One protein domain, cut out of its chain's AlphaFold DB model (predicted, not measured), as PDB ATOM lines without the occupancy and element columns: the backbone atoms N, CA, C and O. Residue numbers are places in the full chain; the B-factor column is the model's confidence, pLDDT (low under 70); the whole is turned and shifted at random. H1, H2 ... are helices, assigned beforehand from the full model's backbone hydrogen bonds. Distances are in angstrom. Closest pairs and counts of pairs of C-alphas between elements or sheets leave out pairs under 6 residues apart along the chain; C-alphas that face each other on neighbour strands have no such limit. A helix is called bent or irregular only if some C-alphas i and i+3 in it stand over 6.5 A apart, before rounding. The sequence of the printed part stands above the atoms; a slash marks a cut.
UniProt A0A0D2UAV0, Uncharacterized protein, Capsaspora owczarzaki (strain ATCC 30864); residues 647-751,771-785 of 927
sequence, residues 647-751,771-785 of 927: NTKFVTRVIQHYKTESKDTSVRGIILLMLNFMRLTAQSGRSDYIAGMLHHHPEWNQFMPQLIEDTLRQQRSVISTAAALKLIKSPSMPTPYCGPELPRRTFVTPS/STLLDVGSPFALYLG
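AT A GLANCE: This is residues 647 to 751 and 771 to 785 of the 927 residues of an uncharacterized protein of Capsaspora owczarzaki (strain ATCC 30864) (UniProt A0A0D2UAV0). A helical hairpin, H1 and H2, packs at steep tilts on the first part of a long helix, H4, and short H3 makes the corner between H2 and H4. H4 runs on past them to residues 726 to 732, which stick out; the unnamed stretch then folds back, and little H5 sits near H2. The printed part has 120 residues with five named helices, H1 to H5 in order, and no named strand: all helix. It is only just compact, close to loose, with a radius of gyration of the C-alphas of 15.9 A and spans of 49 by 40 by 24 A.

HOW THE PARTS SIT: Start at H1, residues 650 to 660, which forms a hairpin with H2, residues 667 to 683: they touch at a steep tilt of 42 degrees, opposite ways, the closest C-alphas, of Tyr 658 and Arg 668, 6.1 A apart. H3, residues 688 to 695, touches H2 with the C-alphas of Ala 691 and Ala 682 closest, at 4.4 A. H4, residues 698 to 725, touches H2 at 69.8 degrees, steep but only just short of about perpendicular; look at C-alphas Leu 672 and Leu 707, the closest, 6.9 A apart. H4 touches H1 with residues 699 to 703 alone, closest at the C-alphas of Thr 652 and Glu 699, 6.7 A. H3 and H4 only just touch, only at the corner, with 3 pairs of C-alphas within 8 A, the closest those of Leu 694 and Trp 700 at 6.6 A. H5, residues 779 to 783, is close to but not clearly touching H2, the closest C-alphas being those of Ala 781 and Leu 680, 7.1 A. Each O i to N i+4 pair is within hydrogen-bond range in H1, H2, H3 and H5, and 22 of 24 in H4.

IN THESE COORDINATES: Find C-alpha 650 at (126.203, 169.717, 208.047), where H1 begins its 15.4 A. H2 is 24.3 A long. H4 runs 41.1 A to C-alpha 725 at (136.932, 202.582, 192.865), with a kink of 38 degrees near residue 705; it is irregular, C-alphas 702 and 705 lying 7.1 A apart. H3 is 10.4 A and H5 6.1 A, ending at C-alpha 783 at (130.699, 192.621, 208.748).

THE WHOLE: The C-alphas farthest apart, of Asn 647 and Lys 729, are 50.5 A apart. Residues 752 to 770 are not printed, on the link across the cut from H4 to H5; C-alphas 751 and 771 stand 28.2 A apart. Confidence is under 70 in residues 722 to 751 and residue 771.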
ATOM      1  N   ASN A 647     123.258 166.038 213.438       96.69
ATOM      2  CA  ASN A 647     122.291 165.072 212.902       96.69
ATOM      3  C   ASN A 647     122.136 165.165 211.371       96.69
ATOM      4  O   ASN A 647     121.838 164.161 210.722       96.69
ATOM      5  N   THR A 648     122.374 166.338 210.766       96.88
ATOM      6  CA  THR A 648     122.396 166.479 209.296       96.88
ATOM      7  C   THR A 648     123.757 166.158 208.666       96.88
ATOM      8  O   THR A 648     123.828 166.034 207.439       96.88
ATOM      9  N   LYS A 649     124.814 166.007 209.484       97.38
ATOM     10  CA  LYS A 649     126.234 166.021 209.082       97.38
ATOM     11  C   LYS A 649     126.597 167.279 208.283       97.38
ATOM     12  O   LYS A 649     127.223 167.189 207.227       97.38
ATOM     13  N   PHE A 650     126.160 168.442 208.768       97.75
ATOM     14  CA  PHE A 650     126.203 169.717 208.047       97.75
ATOM     15  C   PHE A 650     127.590 170.002 207.460       97.75
ATOM     16  O   PHE A 650     127.722 170.143 206.246       97.75
ATOM     17  N   VAL A 651     128.614 170.010 208.320       98.12
ATOM     18  CA  VAL A 651     129.993 170.396 207.983       98.12
ATOM     19  C   VAL A 651     130.568 169.498 206.884       98.12
ATOM     20  O   VAL A 651     130.951 170.010 205.834       98.12
ATOM     21  N   THR A 652     130.533 168.170 207.060       98.00
ATOM     22  CA  THR A 652     130.902 167.193 206.017       98.00
ATOM     23  C   THR A 652     130.200 167.468 204.694       98.00
ATOM     24  O   THR A 652     130.849 167.552 203.654       98.00
ATOM     25  N   ARG A 653     128.872 167.634 204.709       97.56
ATOM     26  CA  ARG A 653     128.082 167.748 203.476       97.56
ATOM     27  C   ARG A 653     128.372 169.030 202.703       97.56
ATOM     28  O   ARG A 653     128.493 168.964 201.481       97.56
ATOM     29  N   VAL A 654     128.503 170.172 203.382       97.62
ATOM     30  CA  VAL A 654     128.812 171.439 202.698       97.62
ATOM     31  C   VAL A 654     130.267 171.492 202.222       97.62
ATOM     32  O   VAL A 654     130.504 171.964 201.115       97.62
ATOM     33  N   ILE A 655     131.226 170.936 202.977       97.69
ATOM     34  CA  ILE A 655     132.630 170.815 202.535       97.69
ATOM     35  C   ILE A 655     132.739 169.873 201.335       97.69
ATOM     36  O   ILE A 655     133.446 170.181 200.377       97.69
ATOM     37  N   GLN A 656     132.042 168.733 201.363       96.50
ATOM     38  CA  GLN A 656     132.034 167.791 200.249       96.50
ATOM     39  C   GLN A 656     131.483 168.466 198.991       96.50
ATOM     40  O   GLN A 656     132.180 168.493 197.986       96.50
ATOM     41  N   HIS A 657     130.306 169.096 199.068       95.31
ATOM     42  CA  HIS A 657     129.705 169.807 197.935       95.31
ATOM     43  C   HIS A 657     130.609 170.934 197.400       95.31
ATOM     44  O   HIS A 657     130.801 171.052 196.193       95.31
ATOM     45  N   TYR A 658     131.246 171.705 198.289       96.38
ATOM     46  CA  TYR A 658     132.220 172.743 197.928       96.38
ATOM     47  C   TYR A 658     133.436 172.201 197.148       96.38
ATOM     48  O   TYR A 658     133.996 172.897 196.295       96.38
ATOM     49  N   LYS A 659     133.858 170.964 197.449       95.62
ATOM     50  CA  LYS A 659     135.000 170.291 196.813       95.62
ATOM     51  C   LYS A 659     134.636 169.513 195.546       95.62
ATOM     52  O   LYS A 659     135.483 169.425 194.664       95.62
ATOM     53  N   THR A 660     133.446 168.913 195.469       92.19
ATOM     54  CA  THR A 660     133.070 168.004 194.370       92.19
ATOM     55  C   THR A 660     132.420 168.695 193.182       92.19
ATOM     56  O   THR A 660     132.509 168.176 192.074       92.19
ATOM     57  N   GLU A 661     131.728 169.813 193.398       82.62
ATOM     58  CA  GLU A 661     130.958 170.471 192.341       82.62
ATOM     59  C   GLU A 661     131.784 171.469 191.526       82.62
ATOM     60  O   GLU A 661     132.849 171.930 191.952       82.62
ATOM     61  N   SER A 662     131.267 171.831 190.347       78.31
ATOM     62  CA  SER A 662     131.875 172.861 189.505       78.31
ATOM     63  C   SER A 662     132.022 174.190 190.257       78.31
ATOM     64  O   SER A 662     131.256 174.530 191.171       78.31
ATOM     65  N   LYS A 663     133.039 174.962 189.863       81.69
ATOM     66  CA  LYS A 663     133.364 176.256 190.482       81.69
ATOM     67  C   LYS A 663     132.229 177.280 190.327       81.69
ATOM     68  O   LYS A 663     132.140 178.197 191.136       81.69
ATOM     69  N   ASP A 664     131.337 177.062 189.365       77.44
ATOM     70  CA  ASP A 664     130.350 178.018 188.843       77.44
ATOM     71  C   ASP A 664     129.004 178.001 189.602       77.44
ATOM     72  O   ASP A 664     127.969 178.442 189.102       77.44
ATOM     73  N   THR A 665     128.984 177.453 190.820       85.06
ATOM     74  CA  THR A 665     127.767 177.296 191.630       85.06
ATOM     75  C   THR A 665     127.590 178.466 192.605       85.06
ATOM     76  O   THR A 665     128.454 178.728 193.441       85.06
ATOM     77  N   SER A 666     126.450 179.174 192.565       86.38
ATOM     78  CA  SER A 666     126.249 180.368 193.418       86.38
ATOM     79  C   SER A 666     126.169 180.028 194.914       86.38
ATOM     80  O   SER A 666     126.523 180.842 195.769       86.38
ATOM     81  N   VAL A 667     125.787 178.789 195.244       93.94
ATOM     82  CA  VAL A 667     125.826 178.249 196.612       93.94
ATOM     83  C   VAL A 667     127.240 178.242 197.218       93.94
ATOM     84  O   VAL A 667     127.378 178.315 198.439       93.94
ATOM     85  N   ARG A 668     128.304 178.214 196.399       94.44
ATOM     86  CA  ARG A 668     129.704 178.140 196.851       94.44
ATOM     87  C   ARG A 668     130.092 179.309 197.761       94.44
ATOM     88  O   ARG A 668     130.682 179.089 198.819       94.44
ATOM     89  N   GLY A 669     129.708 180.535 197.394       93.12
ATOM     90  CA  GLY A 669     129.945 181.733 198.211       93.12
ATOM     91  C   GLY A 669     129.155 181.723 199.523       93.12
ATOM     92  O   GLY A 669     129.670 182.112 200.569       93.12
ATOM     93  N   ILE A 670     127.929 181.193 199.502       94.88
ATOM     94  CA  ILE A 670     127.093 181.048 200.703       94.88
ATOM     95  C   ILE A 670     127.696 180.009 201.658       94.88
ATOM     96  O   ILE A 670     127.768 180.262 202.858       94.88
ATOM     97  N   ILE A 671     128.217 178.887 201.147       96.62
ATOM     98  CA  ILE A 671     128.931 177.891 201.960       96.62
ATOM     99  C   ILE A 671     130.165 178.512 202.637       96.62
ATOM    100  O   ILE A 671     130.356 178.306 203.835       96.62
ATOM    101  N   LEU A 672     130.966 179.318 201.926       95.50
ATOM    102  CA  LEU A 672     132.103 180.034 202.528       95.50
ATOM    103  C   LEU A 672     131.664 180.978 203.655       95.50
ATOM    104  O   LEU A 672     132.295 180.992 204.714       95.50
ATOM    105  N   LEU A 673     130.577 181.732 203.466       94.56
ATOM    106  CA  LEU A 673     130.024 182.612 204.500       94.56
ATOM    107  C   LEU A 673     129.547 181.819 205.725       94.56
ATOM    108  O   LEU A 673     129.892 182.172 206.852       94.56
ATOM    109  N   MET A 674     128.820 180.715 205.523       97.19
ATOM    110  CA  MET A 674     128.350 179.836 206.603       97.19
ATOM    111  C   MET A 674     129.508 179.248 207.416       97.19
ATOM    112  O   MET A 674     129.496 179.296 208.647       97.19
ATOM    113  N   LEU A 675     130.528 178.721 206.738       97.81
ATOM    114  CA  LEU A 675     131.682 178.104 207.386       97.81
ATOM    115  C   LEU A 675     132.559 179.135 208.112       97.81
ATOM    116  O   LEU A 675     133.015 178.868 209.222       97.81
ATOM    117  N   ASN A 676     132.736 180.340 207.561       96.75
ATOM    118  CA  ASN A 676     133.398 181.428 208.285       96.75
ATOM    119  C   ASN A 676     132.611 181.890 209.507       96.75
ATOM    120  O   ASN A 676     133.205 182.095 210.562       96.75
ATOM    121  N   PHE A 677     131.289 182.017 209.396       95.88
ATOM    122  CA  PHE A 677     130.452 182.385 210.530       95.88
ATOM    123  C   PHE A 677     130.565 181.339 211.656       95.88
ATOM    124  O   PHE A 677     130.731 181.703 212.820       95.88
ATOM    125  N   MET A 678     130.585 180.039 211.331       97.19
ATOM    126  CA  MET A 678     130.872 178.980 212.311       97.19
ATOM    127  C   MET A 678     132.269 179.106 212.937       97.19
ATOM    128  O   MET A 678     132.392 179.017 214.160       97.19
ATOM    129  N   ARG A 679     133.312 179.339 212.123       97.00
ATOM    130  CA  ARG A 679     134.699 179.535 212.590       97.00
ATOM    131  C   ARG A 679     134.786 180.683 213.595       97.00
ATOM    132  O   ARG A 679     135.321 180.496 214.684       97.00
ATOM    133  N   LEU A 680     134.196 181.830 213.262       95.38
ATOM    134  CA  LEU A 680     134.145 183.011 214.124       95.38
ATOM    135  C   LEU A 680     133.285 182.783 215.377       95.38
ATOM    136  O   LEU A 680     133.645 183.256 216.453       95.38
ATOM    137  N   THR A 681     132.198 182.007 215.290       94.38
ATOM    138  CA  THR A 681     131.377 181.625 216.459       94.38
ATOM    139  C   THR A 681     132.170 180.783 217.458       94.38
ATOM    140  O   THR A 681     132.098 181.038 218.660       94.38
ATOM    141  N   ALA A 682     132.984 179.839 216.975       95.62
ATOM    142  CA  ALA A 682     133.898 179.073 217.818       95.62
ATOM    143  C   ALA A 682     135.032 179.943 218.394       95.62
ATOM    144  O   ALA A 682     135.271 179.917 219.598       95.62
ATOM    145  N   GLN A 683     135.707 180.745 217.559       94.62
ATOM    146  CA  GLN A 683     136.825 181.602 217.985       94.62
ATOM    147  C   GLN A 683     136.410 182.692 218.989       94.62
ATOM    148  O   GLN A 683     137.196 183.051 219.859       94.62
ATOM    149  N   SER A 684     135.188 183.222 218.885       92.19
ATOM    150  CA  SER A 684     134.672 184.266 219.786       92.19
ATOM    151  C   SER A 684     134.201 183.743 221.147       92.19
ATOM    152  O   SER A 684     133.761 184.538 221.973       92.19
ATOM    153  N   GLY A 685     134.251 182.425 221.388       90.69
ATOM    154  CA  GLY A 685     133.742 181.821 222.623       90.69
ATOM    155  C   GLY A 685     132.223 181.946 222.790       90.69
ATOM    156  O   GLY A 685     131.713 181.772 223.892       90.69
ATOM    157  N   ARG A 686     131.479 182.250 221.713       87.88
ATOM    158  CA  ARG A 686     130.007 182.348 221.744       87.88
ATOM    159  C   ARG A 686     129.328 180.981 221.919       87.88
ATOM    160  O   ARG A 686     128.161 180.949 222.290       87.88
ATOM    161  N   SER A 687     130.023 179.870 221.639       93.56
ATOM    162  CA  SER A 687     129.485 178.510 221.770       93.56
ATOM    163  C   SER A 687     130.571 177.450 221.990       93.56
ATOM    164  O   SER A 687     131.299 177.087 221.058       93.56
ATOM    165  N   ASP A 688     130.618 176.882 223.198       95.56
ATOM    166  CA  ASP A 688     131.503 175.756 223.534       95.56
ATOM    167  C   ASP A 688     131.176 174.502 222.711       95.56
ATOM    168  O   ASP A 688     132.077 173.778 222.286       95.56
ATOM    169  N   TYR A 689     129.889 174.270 222.420       97.00
ATOM    170  CA  TYR A 689     129.445 173.150 221.590       97.00
ATOM    171  C   TYR A 689     130.034 173.226 220.176       97.00
ATOM    172  O   TYR A 689     130.571 172.237 219.677       97.00
ATOM    173  N   ILE A 690     129.981 174.398 219.528       97.06
ATOM    174  CA  ILE A 690     130.533 174.570 218.175       97.06
ATOM    175  C   ILE A 690     132.059 174.452 218.210       97.06
ATOM    176  O   ILE A 690     132.625 173.760 217.364       97.06
ATOM    177  N   ALA A 691     132.726 175.064 219.195       97.12
ATOM    178  CA  ALA A 691     134.176 174.961 219.349       97.12
ATOM    179  C   ALA A 691     134.634 173.503 219.537       97.12
ATOM    180  O   ALA A 691     135.504 173.027 218.804       97.12
ATOM    181  N   GLY A 692     133.993 172.766 220.450       97.62
ATOM    182  CA  GLY A 692     134.263 171.351 220.696       97.62
ATOM    183  C   GLY A 692     133.960 170.468 219.485       97.62
ATOM    184  O   GLY A 692     134.787 169.638 219.112       97.62
ATOM    185  N   MET A 693     132.814 170.663 218.826       97.94
ATOM    186  CA  MET A 693     132.436 169.906 217.630       97.94
ATOM    187  C   MET A 693     133.441 170.117 216.490       97.94
ATOM    188  O   MET A 693     133.881 169.144 215.881       97.94
ATOM    189  N   LEU A 694     133.827 171.366 216.210       97.75
ATOM    190  CA  LEU A 694     134.770 171.690 215.139       97.75
ATOM    191  C   LEU A 694     136.183 171.173 215.433       97.75
ATOM    192  O   LEU A 694     136.807 170.611 214.537       97.75
ATOM    193  N   HIS A 695     136.666 171.288 216.676       97.31
ATOM    194  CA  HIS A 695     137.992 170.793 217.069       97.31
ATOM    195  C   HIS A 695     138.169 169.293 216.773       97.31
ATOM    196  O   HIS A 695     139.208 168.877 216.260       97.31
ATOM    197  N   HIS A 696     137.133 168.490 217.024       97.69
ATOM    198  CA  HIS A 696     137.154 167.041 216.807       97.69
ATOM    199  C   HIS A 696     136.745 166.606 215.383       97.69
ATOM    200  O   HIS A 696     136.717 165.407 215.106       97.69
ATOM    201  N   HIS A 697     136.430 167.531 214.465       98.00
ATOM    202  CA  HIS A 697     135.932 167.200 213.125       98.00
ATOM    203  C   HIS A 697     137.091 167.092 212.103       98.00
ATOM    204  O   HIS A 697     137.630 168.112 211.664       98.00
ATOM    205  N   PRO A 698     137.490 165.884 211.654       97.75
ATOM    206  CA  PRO A 698     138.735 165.696 210.899       97.75
ATOM    207  C   PRO A 698     138.734 166.409 209.539       97.75
ATOM    208  O   PRO A 698     139.701 167.081 209.188       97.75
ATOM    209  N   GLU A 699     137.626 166.339 208.797       97.31
ATOM    210  CA  GLU A 699     137.486 167.002 207.490       97.31
ATOM    211  C   GLU A 699     137.485 168.532 207.600       97.31
ATOM    212  O   GLU A 699     137.849 169.218 206.647       97.31
ATOM    213  N   TRP A 700     137.088 169.070 208.760       97.94
ATOM    214  CA  TRP A 700     137.086 170.509 209.019       97.94
ATOM    215  C   TRP A 700     138.510 170.993 209.252       97.94
ATOM    216  O   TRP A 700     138.950 171.927 208.590       97.94
ATOM    217  N   ASN A 701     139.266 170.294 210.101       97.94
ATOM    218  CA  ASN A 701     140.674 170.591 210.348       97.94
ATOM    219  C   ASN A 701     141.512 170.505 209.056       97.94
ATOM    220  O   ASN A 701     142.393 171.333 208.840       97.94
ATOM    221  N   GLN A 702     141.192 169.567 208.153       97.81
ATOM    222  CA  GLN A 702     141.800 169.488 206.817       97.81
ATOM    223  C   GLN A 702     141.354 170.608 205.862       97.81
ATOM    224  O   GLN A 702     142.117 171.005 204.987       97.81
ATOM    225  N   PHE A 703     140.115 171.095 205.976       97.75
ATOM    226  CA  PHE A 703     139.574 172.143 205.104       97.75
ATOM    227  C   PHE A 703     139.874 173.567 205.594       97.75
ATOM    228  O   PHE A 703     139.868 174.491 204.788       97.75
ATOM    229  N   MET A 704     140.178 173.762 206.880       97.00
ATOM    230  CA  MET A 704     140.415 175.076 207.486       97.00
ATOM    231  C   MET A 704     141.435 175.947 206.721       97.00
ATOM    232  O   MET A 704     141.121 177.115 206.486       97.00
ATOM    233  N   PRO A 705     142.608 175.441 206.272       96.38
ATOM    234  CA  PRO A 705     143.551 176.263 205.511       96.38
ATOM    235  C   PRO A 705     142.960 176.733 204.176       96.38
ATOM    236  O   PRO A 705     143.094 177.900 203.818       96.38
ATOM    237  N   GLN A 706     142.233 175.847 203.484       96.56
ATOM    238  CA  GLN A 706     141.556 176.154 202.223       96.56
ATOM    239  C   GLN A 706     140.411 177.161 202.417       96.56
ATOM    240  O   GLN A 706     140.260 178.071 201.609       96.56
ATOM    241  N   LEU A 707     139.633 177.041 203.500       95.88
ATOM    242  CA  LEU A 707     138.588 178.005 203.855       95.88
ATOM    243  C   LEU A 707     139.176 179.410 204.032       95.88
ATOM    244  O   LEU A 707     138.643 180.365 203.472       95.88
ATOM    245  N   ILE A 708     140.270 179.537 204.787       94.62
ATOM    246  CA  ILE A 708     140.963 180.815 205.004       94.62
ATOM    247  C   ILE A 708     141.475 181.369 203.669       94.62
ATOM    248  O   ILE A 708     141.216 182.530 203.354       94.62
ATOM    249  N   GLU A 709     142.137 180.545 202.855       94.81
ATOM    250  CA  GLU A 709     142.680 180.963 201.562       94.81
ATOM    251  C   GLU A 709     141.594 181.429 200.578       94.81
ATOM    252  O   GLU A 709     141.696 182.526 200.025       94.81
ATOM    253  N   ASP A 710     140.530 180.647 200.381       94.38
ATOM    254  CA  ASP A 710     139.444 180.998 199.459       94.38
ATOM    255  C   ASP A 710     138.674 182.246 199.939       94.38
ATOM    256  O   ASP A 710     138.290 183.092 199.129       94.38
ATOM    257  N   THR A 711     138.543 182.438 201.258       93.25
ATOM    258  CA  THR A 711     137.965 183.666 201.836       93.25
ATOM    259  C   THR A 711     138.863 184.877 201.589       93.25
ATOM    260  O   THR A 711     138.371 185.938 201.209       93.25
ATOM    261  N   LEU A 712     140.185 184.733 201.736       90.81
ATOM    262  CA  LEU A 712     141.144 185.789 201.402       90.81
ATOM    263  C   LEU A 712     141.118 186.135 199.915       90.81
ATOM    264  O   LEU A 712     141.203 187.310 199.578       90.81
ATOM    265  N   ARG A 713     140.971 185.151 199.020       89.94
ATOM    266  CA  ARG A 713     140.809 185.396 197.575       89.94
ATOM    267  C   ARG A 713     139.546 186.222 197.298       89.94
ATOM    268  O   ARG A 713     139.632 187.227 196.593       89.94
ATOM    269  N   GLN A 714     138.413 185.869 197.916       86.56
ATOM    270  CA  GLN A 714     137.158 186.625 197.803       86.56
ATOM    271  C   GLN A 714     137.291 188.060 198.351       86.56
ATOM    272  O   GLN A 714     136.876 189.009 197.689       86.56
ATOM    273  N   GLN A 715     137.914 188.242 199.520       85.44
ATOM    274  CA  GLN A 715     138.132 189.572 200.106       85.44
ATOM    275  C   GLN A 715     139.135 190.415 199.305       85.44
ATOM    276  O   GLN A 715     138.912 191.605 199.119       85.44
ATOM    277  N   ARG A 716     140.216 189.824 198.774       85.75
ATOM    278  CA  ARG A 716     141.216 190.532 197.952       85.75
ATOM    279  C   ARG A 716     140.636 191.067 196.653       85.75
ATOM    280  O   ARG A 716     140.958 192.194 196.297       85.75
ATOM    281  N   SER A 717     139.782 190.296 195.973       78.00
ATOM    282  CA  SER A 717     139.062 190.777 194.787       78.00
ATOM    283  C   SER A 717     138.305 192.064 195.117       78.00
ATOM    284  O   SER A 717     138.508 193.077 194.459       78.00
ATOM    285  N   VAL A 718     137.546 192.060 196.212       74.62
ATOM    286  CA  VAL A 718     136.773 193.225 196.642       74.62
ATOM    287  C   VAL A 718     137.654 194.387 197.088       74.62
ATOM    288  O   VAL A 718     137.376 195.516 196.710       74.62
ATOM    289  N   ILE A 719     138.702 194.150 197.880       76.69
ATOM    290  CA  ILE A 719     139.611 195.214 198.334       76.69
ATOM    291  C   ILE A 719     140.327 195.847 197.134       76.69
ATOM    292  O   ILE A 719     140.483 197.064 197.106       76.69
ATOM    293  N   SER A 720     140.696 195.052 196.125       77.00
ATOM    294  CA  SER A 720     141.266 195.535 194.864       77.00
ATOM    295  C   SER A 720     140.264 196.393 194.085       77.00
ATOM    296  O   SER A 720     140.570 197.535 193.749       77.00
ATOM    297  N   THR A 721     139.028 195.915 193.890       70.31
ATOM    298  CA  THR A 721     137.963 196.701 193.242       70.31
ATOM    299  C   THR A 721     137.637 197.969 194.031       70.31
ATOM    300  O   THR A 721     137.484 199.028 193.440       70.31
ATOM    301  N   ALA A 722     137.590 197.915 195.362       65.38
ATOM    302  CA  ALA A 722     137.348 199.076 196.214       65.38
ATOM    303  C   ALA A 722     138.518 200.075 196.197       65.38
ATOM    304  O   ALA A 722     138.289 201.277 196.272       65.38
ATOM    305  N   ALA A 723     139.765 199.613 196.077       68.81
ATOM    306  CA  ALA A 723     140.926 200.480 195.890       68.81
ATOM    307  C   ALA A 723     140.911 201.152 194.507       68.81
ATOM    308  O   ALA A 723     141.140 202.355 194.421       68.81
ATOM    309  N   ALA A 724     140.556 200.412 193.451       62.09
ATOM    310  CA  ALA A 724     140.351 200.962 192.110       62.09
ATOM    311  C   ALA A 724     139.178 201.960 192.067       62.09
ATOM    312  O   ALA A 724     139.283 203.019 191.459       62.09
ATOM    313  N   LEU A 725     138.081 201.681 192.775       56.66
ATOM    314  CA  LEU A 725     136.932 202.582 192.865       56.66
ATOM    315  C   LEU A 725     137.174 203.786 193.779       56.66
ATOM    316  O   LEU A 725     136.548 204.812 193.562       56.66
ATOM    317  N   LYS A 726     138.109 203.732 194.738       56.16
ATOM    318  CA  LYS A 726     138.547 204.919 195.499       56.16
ATOM    319  C   LYS A 726     139.271 205.963 194.641       56.16
ATOM    320  O   LYS A 726     139.397 207.102 195.085       56.16
ATOM    321  N   LEU A 727     139.711 205.610 193.429       51.81
ATOM    322  CA  LEU A 727     140.158 206.586 192.429       51.81
ATOM    323  C   LEU A 727     138.988 207.452 191.915       51.81
ATOM    324  O   LEU A 727     139.192 208.594 191.508       51.81
ATOM    325  N   ILE A 728     137.757 206.933 191.982       52.94
ATOM    326  CA  ILE A 728     136.516 207.601 191.587       52.94
ATOM    327  C   ILE A 728     135.846 208.145 192.857       52.94
ATOM    328  O   ILE A 728     135.349 207.389 193.688       52.94
ATOM    329  N   LYS A 729     135.832 209.473 193.027       45.44
ATOM    330  CA  LYS A 729     135.377 210.177 194.248       45.44
ATOM    331  C   LYS A 729     133.861 210.048 194.520       45.44
ATOM    332  O   LYS A 729     133.139 211.041 194.489       45.44
ATOM    333  N   SER A 730     133.371 208.848 194.822       39.31
ATOM    334  CA  SER A 730     131.980 208.590 195.216       39.31
ATOM    335  C   SER A 730     131.882 208.208 196.707       39.31
ATOM    336  O   SER A 730     132.664 207.384 197.186       39.31
ATOM    337  N   PRO A 731     130.943 208.792 197.480       44.19
ATOM    338  CA  PRO A 731     130.837 208.554 198.924       44.19
ATOM    339  C   PRO A 731     130.150 207.228 199.304       44.19
ATOM    340  O   PRO A 731     130.039 206.920 200.490       44.19
ATOM    341  N   SER A 732     129.705 206.424 198.334       45.31
ATOM    342  CA  SER A 732     129.144 205.089 198.559       45.31
ATOM    343  C   SER A 732     129.990 204.032 197.855       45.31
ATOM    344  O   SER A 732     129.758 203.714 196.689       45.31
ATOM    345  N   MET A 733     130.965 203.456 198.567       39.72
ATOM    346  CA  MET A 733     131.648 202.270 198.050       39.72
ATOM    347  C   MET A 733     130.617 201.156 197.831       39.72
ATOM    348  O   MET A 733     129.829 200.902 198.753       39.72
ATOM    349  N   PRO A 734     130.620 200.453 196.684       37.78
ATOM    350  CA  PRO A 734     129.859 199.224 196.587       37.78
ATOM    351  C   PRO A 734     130.388 198.275 197.659       37.78
ATOM    352  O   PRO A 734     131.597 198.059 197.793       37.78
ATOM    353  N   THR A 735     129.475 197.725 198.455       48.00
ATOM    354  CA  THR A 735     129.813 196.624 199.351       48.00
ATOM    355  C   THR A 735     130.487 195.496 198.558       48.00
ATOM    356  O   THR A 735     130.222 195.352 197.360       48.00
ATOM    357  N   PRO A 736     131.326 194.672 199.213       45.88
ATOM    358  CA  PRO A 736     131.752 193.375 198.688       45.88
ATOM    359  C   PRO A 736     130.622 192.593 197.995       45.88
ATOM    360  O   PRO A 736     129.442 192.882 198.206       45.88
ATOM    361  N   TYR A 737     130.943 191.457 197.354       47.84
ATOM    362  CA  TYR A 737     129.987 190.333 197.337       47.84
ATOM    363  C   TYR A 737     129.864 189.751 198.760       47.84
ATOM    364  O   TYR A 737     130.276 188.635 199.084       47.84
ATOM    365  N   CYS A 738     129.356 190.614 199.635       51.06
ATOM    366  CA  CYS A 738     128.538 190.330 200.774       51.06
ATOM    367  C   CYS A 738     127.400 189.455 200.271       51.06
ATOM    368  O   CYS A 738     126.848 189.697 199.198       51.06
ATOM    369  N   GLY A 739     127.077 188.423 201.036       58.31
ATOM    370  CA  GLY A 739     125.913 187.619 200.732       58.31
ATOM    371  C   GLY A 739     124.619 188.390 201.041       58.31
ATOM    372  O   GLY A 739     124.509 189.589 200.793       58.31
ATOM    373  N   PRO A 740     123.622 187.719 201.617       65.94
ATOM    374  CA  PRO A 740     122.383 188.365 202.041       65.94
ATOM    375  C   PRO A 740     122.669 189.515 202.998       65.94
ATOM    376  O   PRO A 740     123.595 189.399 203.806       65.94
ATOM    377  N   GLU A 741     121.820 190.547 203.002       66.56
ATOM    378  CA  GLU A 741     121.787 191.454 204.148       66.56
ATOM    379  C   GLU A 741     121.599 190.621 205.421       66.56
ATOM    380  O   GLU A 741     120.580 189.946 205.613       66.56
ATOM    381  N   LEU A 742     122.619 190.643 206.275       65.06
ATOM    382  CA  LEU A 742     122.525 190.105 207.621       65.06
ATOM    383  C   LEU A 742     121.452 190.884 208.393       65.06
ATOM    384  O   LEU A 742     121.216 192.056 208.082       65.06
ATOM    385  N   PRO A 743     120.805 190.275 209.406       56.22
ATOM    386  CA  PRO A 743     119.912 191.004 210.298       56.22
ATOM    387  C   PRO A 743     120.627 192.260 210.804       56.22
ATOM    388  O   PRO A 743     121.658 192.158 211.474       56.22
ATOM    389  N   ARG A 744     120.132 193.442 210.409       53.62
ATOM    390  CA  ARG A 744     120.808 194.721 210.653       53.62
ATOM    391  C   ARG A 744     120.845 195.004 212.154       53.62
ATOM    392  O   ARG A 744     119.960 195.670 212.686       53.62
ATOM    393  N   ARG A 745     121.899 194.548 212.837       55.06
ATOM    394  CA  ARG A 745     122.298 195.129 214.119       55.06
ATOM    395  C   ARG A 745     122.662 196.578 213.830       55.06
ATOM    396  O   ARG A 745     123.589 196.855 213.072       55.06
ATOM    397  N   THR A 746     121.899 197.505 214.394       46.84
ATOM    398  CA  THR A 746     122.250 198.920 214.389       46.84
ATOM    399  C   THR A 746     123.528 199.073 215.204       46.84
ATOM    400  O   THR A 746     123.496 199.108 216.432       46.84
ATOM    401  N   PHE A 747     124.673 199.116 214.514       42.66
ATOM    402  CA  PHE A 747     125.990 199.338 215.111       42.66
ATOM    403  C   PHE A 747     126.103 200.776 215.634       42.66
ATOM    404  O   PHE A 747     126.824 201.612 215.091       42.66
ATOM    405  N   VAL A 748     125.387 201.061 216.719       40.72
ATOM    406  CA  VAL A 748     125.616 202.234 217.552       40.72
ATOM    407  C   VAL A 748     126.875 201.943 218.356       40.72
ATOM    408  O   VAL A 748     126.834 201.411 219.466       40.72
ATOM    409  N   THR A 749     128.027 202.265 217.769       46.09
ATOM    410  CA  THR A 749     129.255 202.415 218.550       46.09
ATOM    411  C   THR A 749     128.996 203.440 219.665       46.09
ATOM    412  O   THR A 749     128.218 204.377 219.459       46.09
ATOM    413  N   PRO A 750     129.655 203.349 220.835       45.09
ATOM    414  CA  PRO A 750     129.486 204.342 221.904       45.09
ATOM    415  C   PRO A 750     129.805 205.793 221.489       45.09
ATOM    416  O   PRO A 750     129.459 206.725 222.206       45.09
ATOM    417  N   SER A 751     130.466 205.987 220.342       48.22
ATOM    418  CA  SER A 751     130.793 207.281 219.735       48.22
ATOM    419  C   SER A 751     129.811 207.747 218.646       48.22
ATOM    420  O   SER A 751     130.010 208.824 218.088       48.22
ATOM    421  N   SER A 771     145.879 185.541 208.391       66.88
ATOM    422  CA  SER A 771     144.887 185.148 209.400       66.88
ATOM    423  C   SER A 771     144.238 186.340 210.120       66.88
ATOM    424  O   SER A 771     143.014 186.377 210.240       66.88
ATOM    425  N   THR A 772     145.006 187.365 210.520       76.75
ATOM    426  CA  THR A 772     144.483 188.499 211.312       76.75
ATOM    427  C   THR A 772     143.468 189.351 210.548       76.75
ATOM    428  O   THR A 772     142.632 190.003 211.166       76.75
ATOM    429  N   LEU A 773     143.476 189.294 209.211       79.12
ATOM    430  CA  LEU A 773     142.466 189.927 208.354       79.12
ATOM    431  C   LEU A 773     141.088 189.242 208.404       79.12
ATOM    432  O   LEU A 773     140.109 189.839 207.959       79.12
ATOM    433  N   LEU A 774     141.003 188.009 208.914       83.25
ATOM    434  CA  LEU A 774     139.771 187.216 208.963       83.25
ATOM    435  C   LEU A 774     139.394 186.726 210.368       83.25
ATOM    436  O   LEU A 774     138.353 186.085 210.510       83.25
ATOM    437  N   ASP A 775     140.211 186.959 211.391       87.50
ATOM    438  CA  ASP A 775     139.928 186.532 212.765       87.50
ATOM    439  C   ASP A 775     138.963 187.493 213.493       87.50
ATOM    440  O   ASP A 775     138.545 188.525 212.956       87.50
ATOM    441  N   VAL A 776     138.549 187.130 214.711       84.81
ATOM    442  CA  VAL A 776     137.616 187.922 215.534       84.81
ATOM    443  C   VAL A 776     138.184 189.325 215.779       84.81
ATOM    444  O   VAL A 776     139.317 189.471 216.228       84.81
ATOM    445  N   GLY A 777     137.387 190.357 215.484       83.94
ATOM    446  CA  GLY A 777     137.807 191.763 215.518       83.94
ATOM    447  C   GLY A 777     138.291 192.326 214.174       83.94
ATOM    448  O   GLY A 777     138.452 193.538 214.061       83.94
ATOM    449  N   SER A 778     138.468 191.494 213.142       85.81
ATOM    450  CA  SER A 778     138.736 191.969 211.775       85.81
ATOM    451  C   SER A 778     137.512 192.658 211.137       85.81
ATOM    452  O   SER A 778     136.377 192.413 211.559       85.81
ATOM    453  N   PRO A 779     137.688 193.459 210.064       83.25
ATOM    454  CA  PRO A 779     136.572 194.065 209.327       83.25
ATOM    455  C   PRO A 779     135.588 193.036 208.764       83.25
ATOM    456  O   PRO A 779     134.385 193.279 208.731       83.25
ATOM    457  N   PHE A 780     136.089 191.864 208.363       87.38
ATOM    458  CA  PHE A 780     135.263 190.759 207.890       87.38
ATOM    459  C   PHE A 780     134.427 190.140 209.022       87.38
ATOM    460  O   PHE A 780     133.244 189.861 208.836       87.38
ATOM    461  N   ALA A 781     135.006 189.984 210.217       87.94
ATOM    462  CA  ALA A 781     134.270 189.526 211.392       87.94
ATOM    463  C   ALA A 781     133.198 190.545 211.830       87.94
ATOM    464  O   ALA A 781     132.056 190.156 212.076       87.94
ATOM    465  N   LEU A 782     133.532 191.841 211.834       85.69
ATOM    466  CA  LEU A 782     132.585 192.935 212.087       85.69
ATOM    467  C   LEU A 782     131.428 192.923 211.081       85.69
ATOM    468  O   LEU A 782     130.268 192.983 211.491       85.69
ATOM    469  N   TYR A 783     131.724 192.761 209.785       84.88
ATOM    470  CA  TYR A 783     130.699 192.621 208.748       84.88
ATOM    471  C   TYR A 783     129.750 191.442 209.030       84.88
ATOM    472  O   TYR A 783     128.545 191.560 208.839       84.88
ATOM    473  N   LEU A 784     130.277 190.327 209.547       86.44
ATOM    474  CA  LEU A 784     129.502 189.144 209.934       86.44
ATOM    475  C   LEU A 784     128.779 189.257 211.297       86.44
ATOM    476  O   LEU A 784     128.256 188.256 211.781       86.44
ATOM    477  N   GLY A 785     128.718 190.430 211.939       87.62
ATOM    478  CA  GLY A 785     128.028 190.594 213.230       87.62
ATOM    479  C   GLY A 785     128.820 190.088 214.446       87.62
ATOM    480  O   GLY A 785     128.253 189.809 215.512       87.62
TER     481      GLY A 785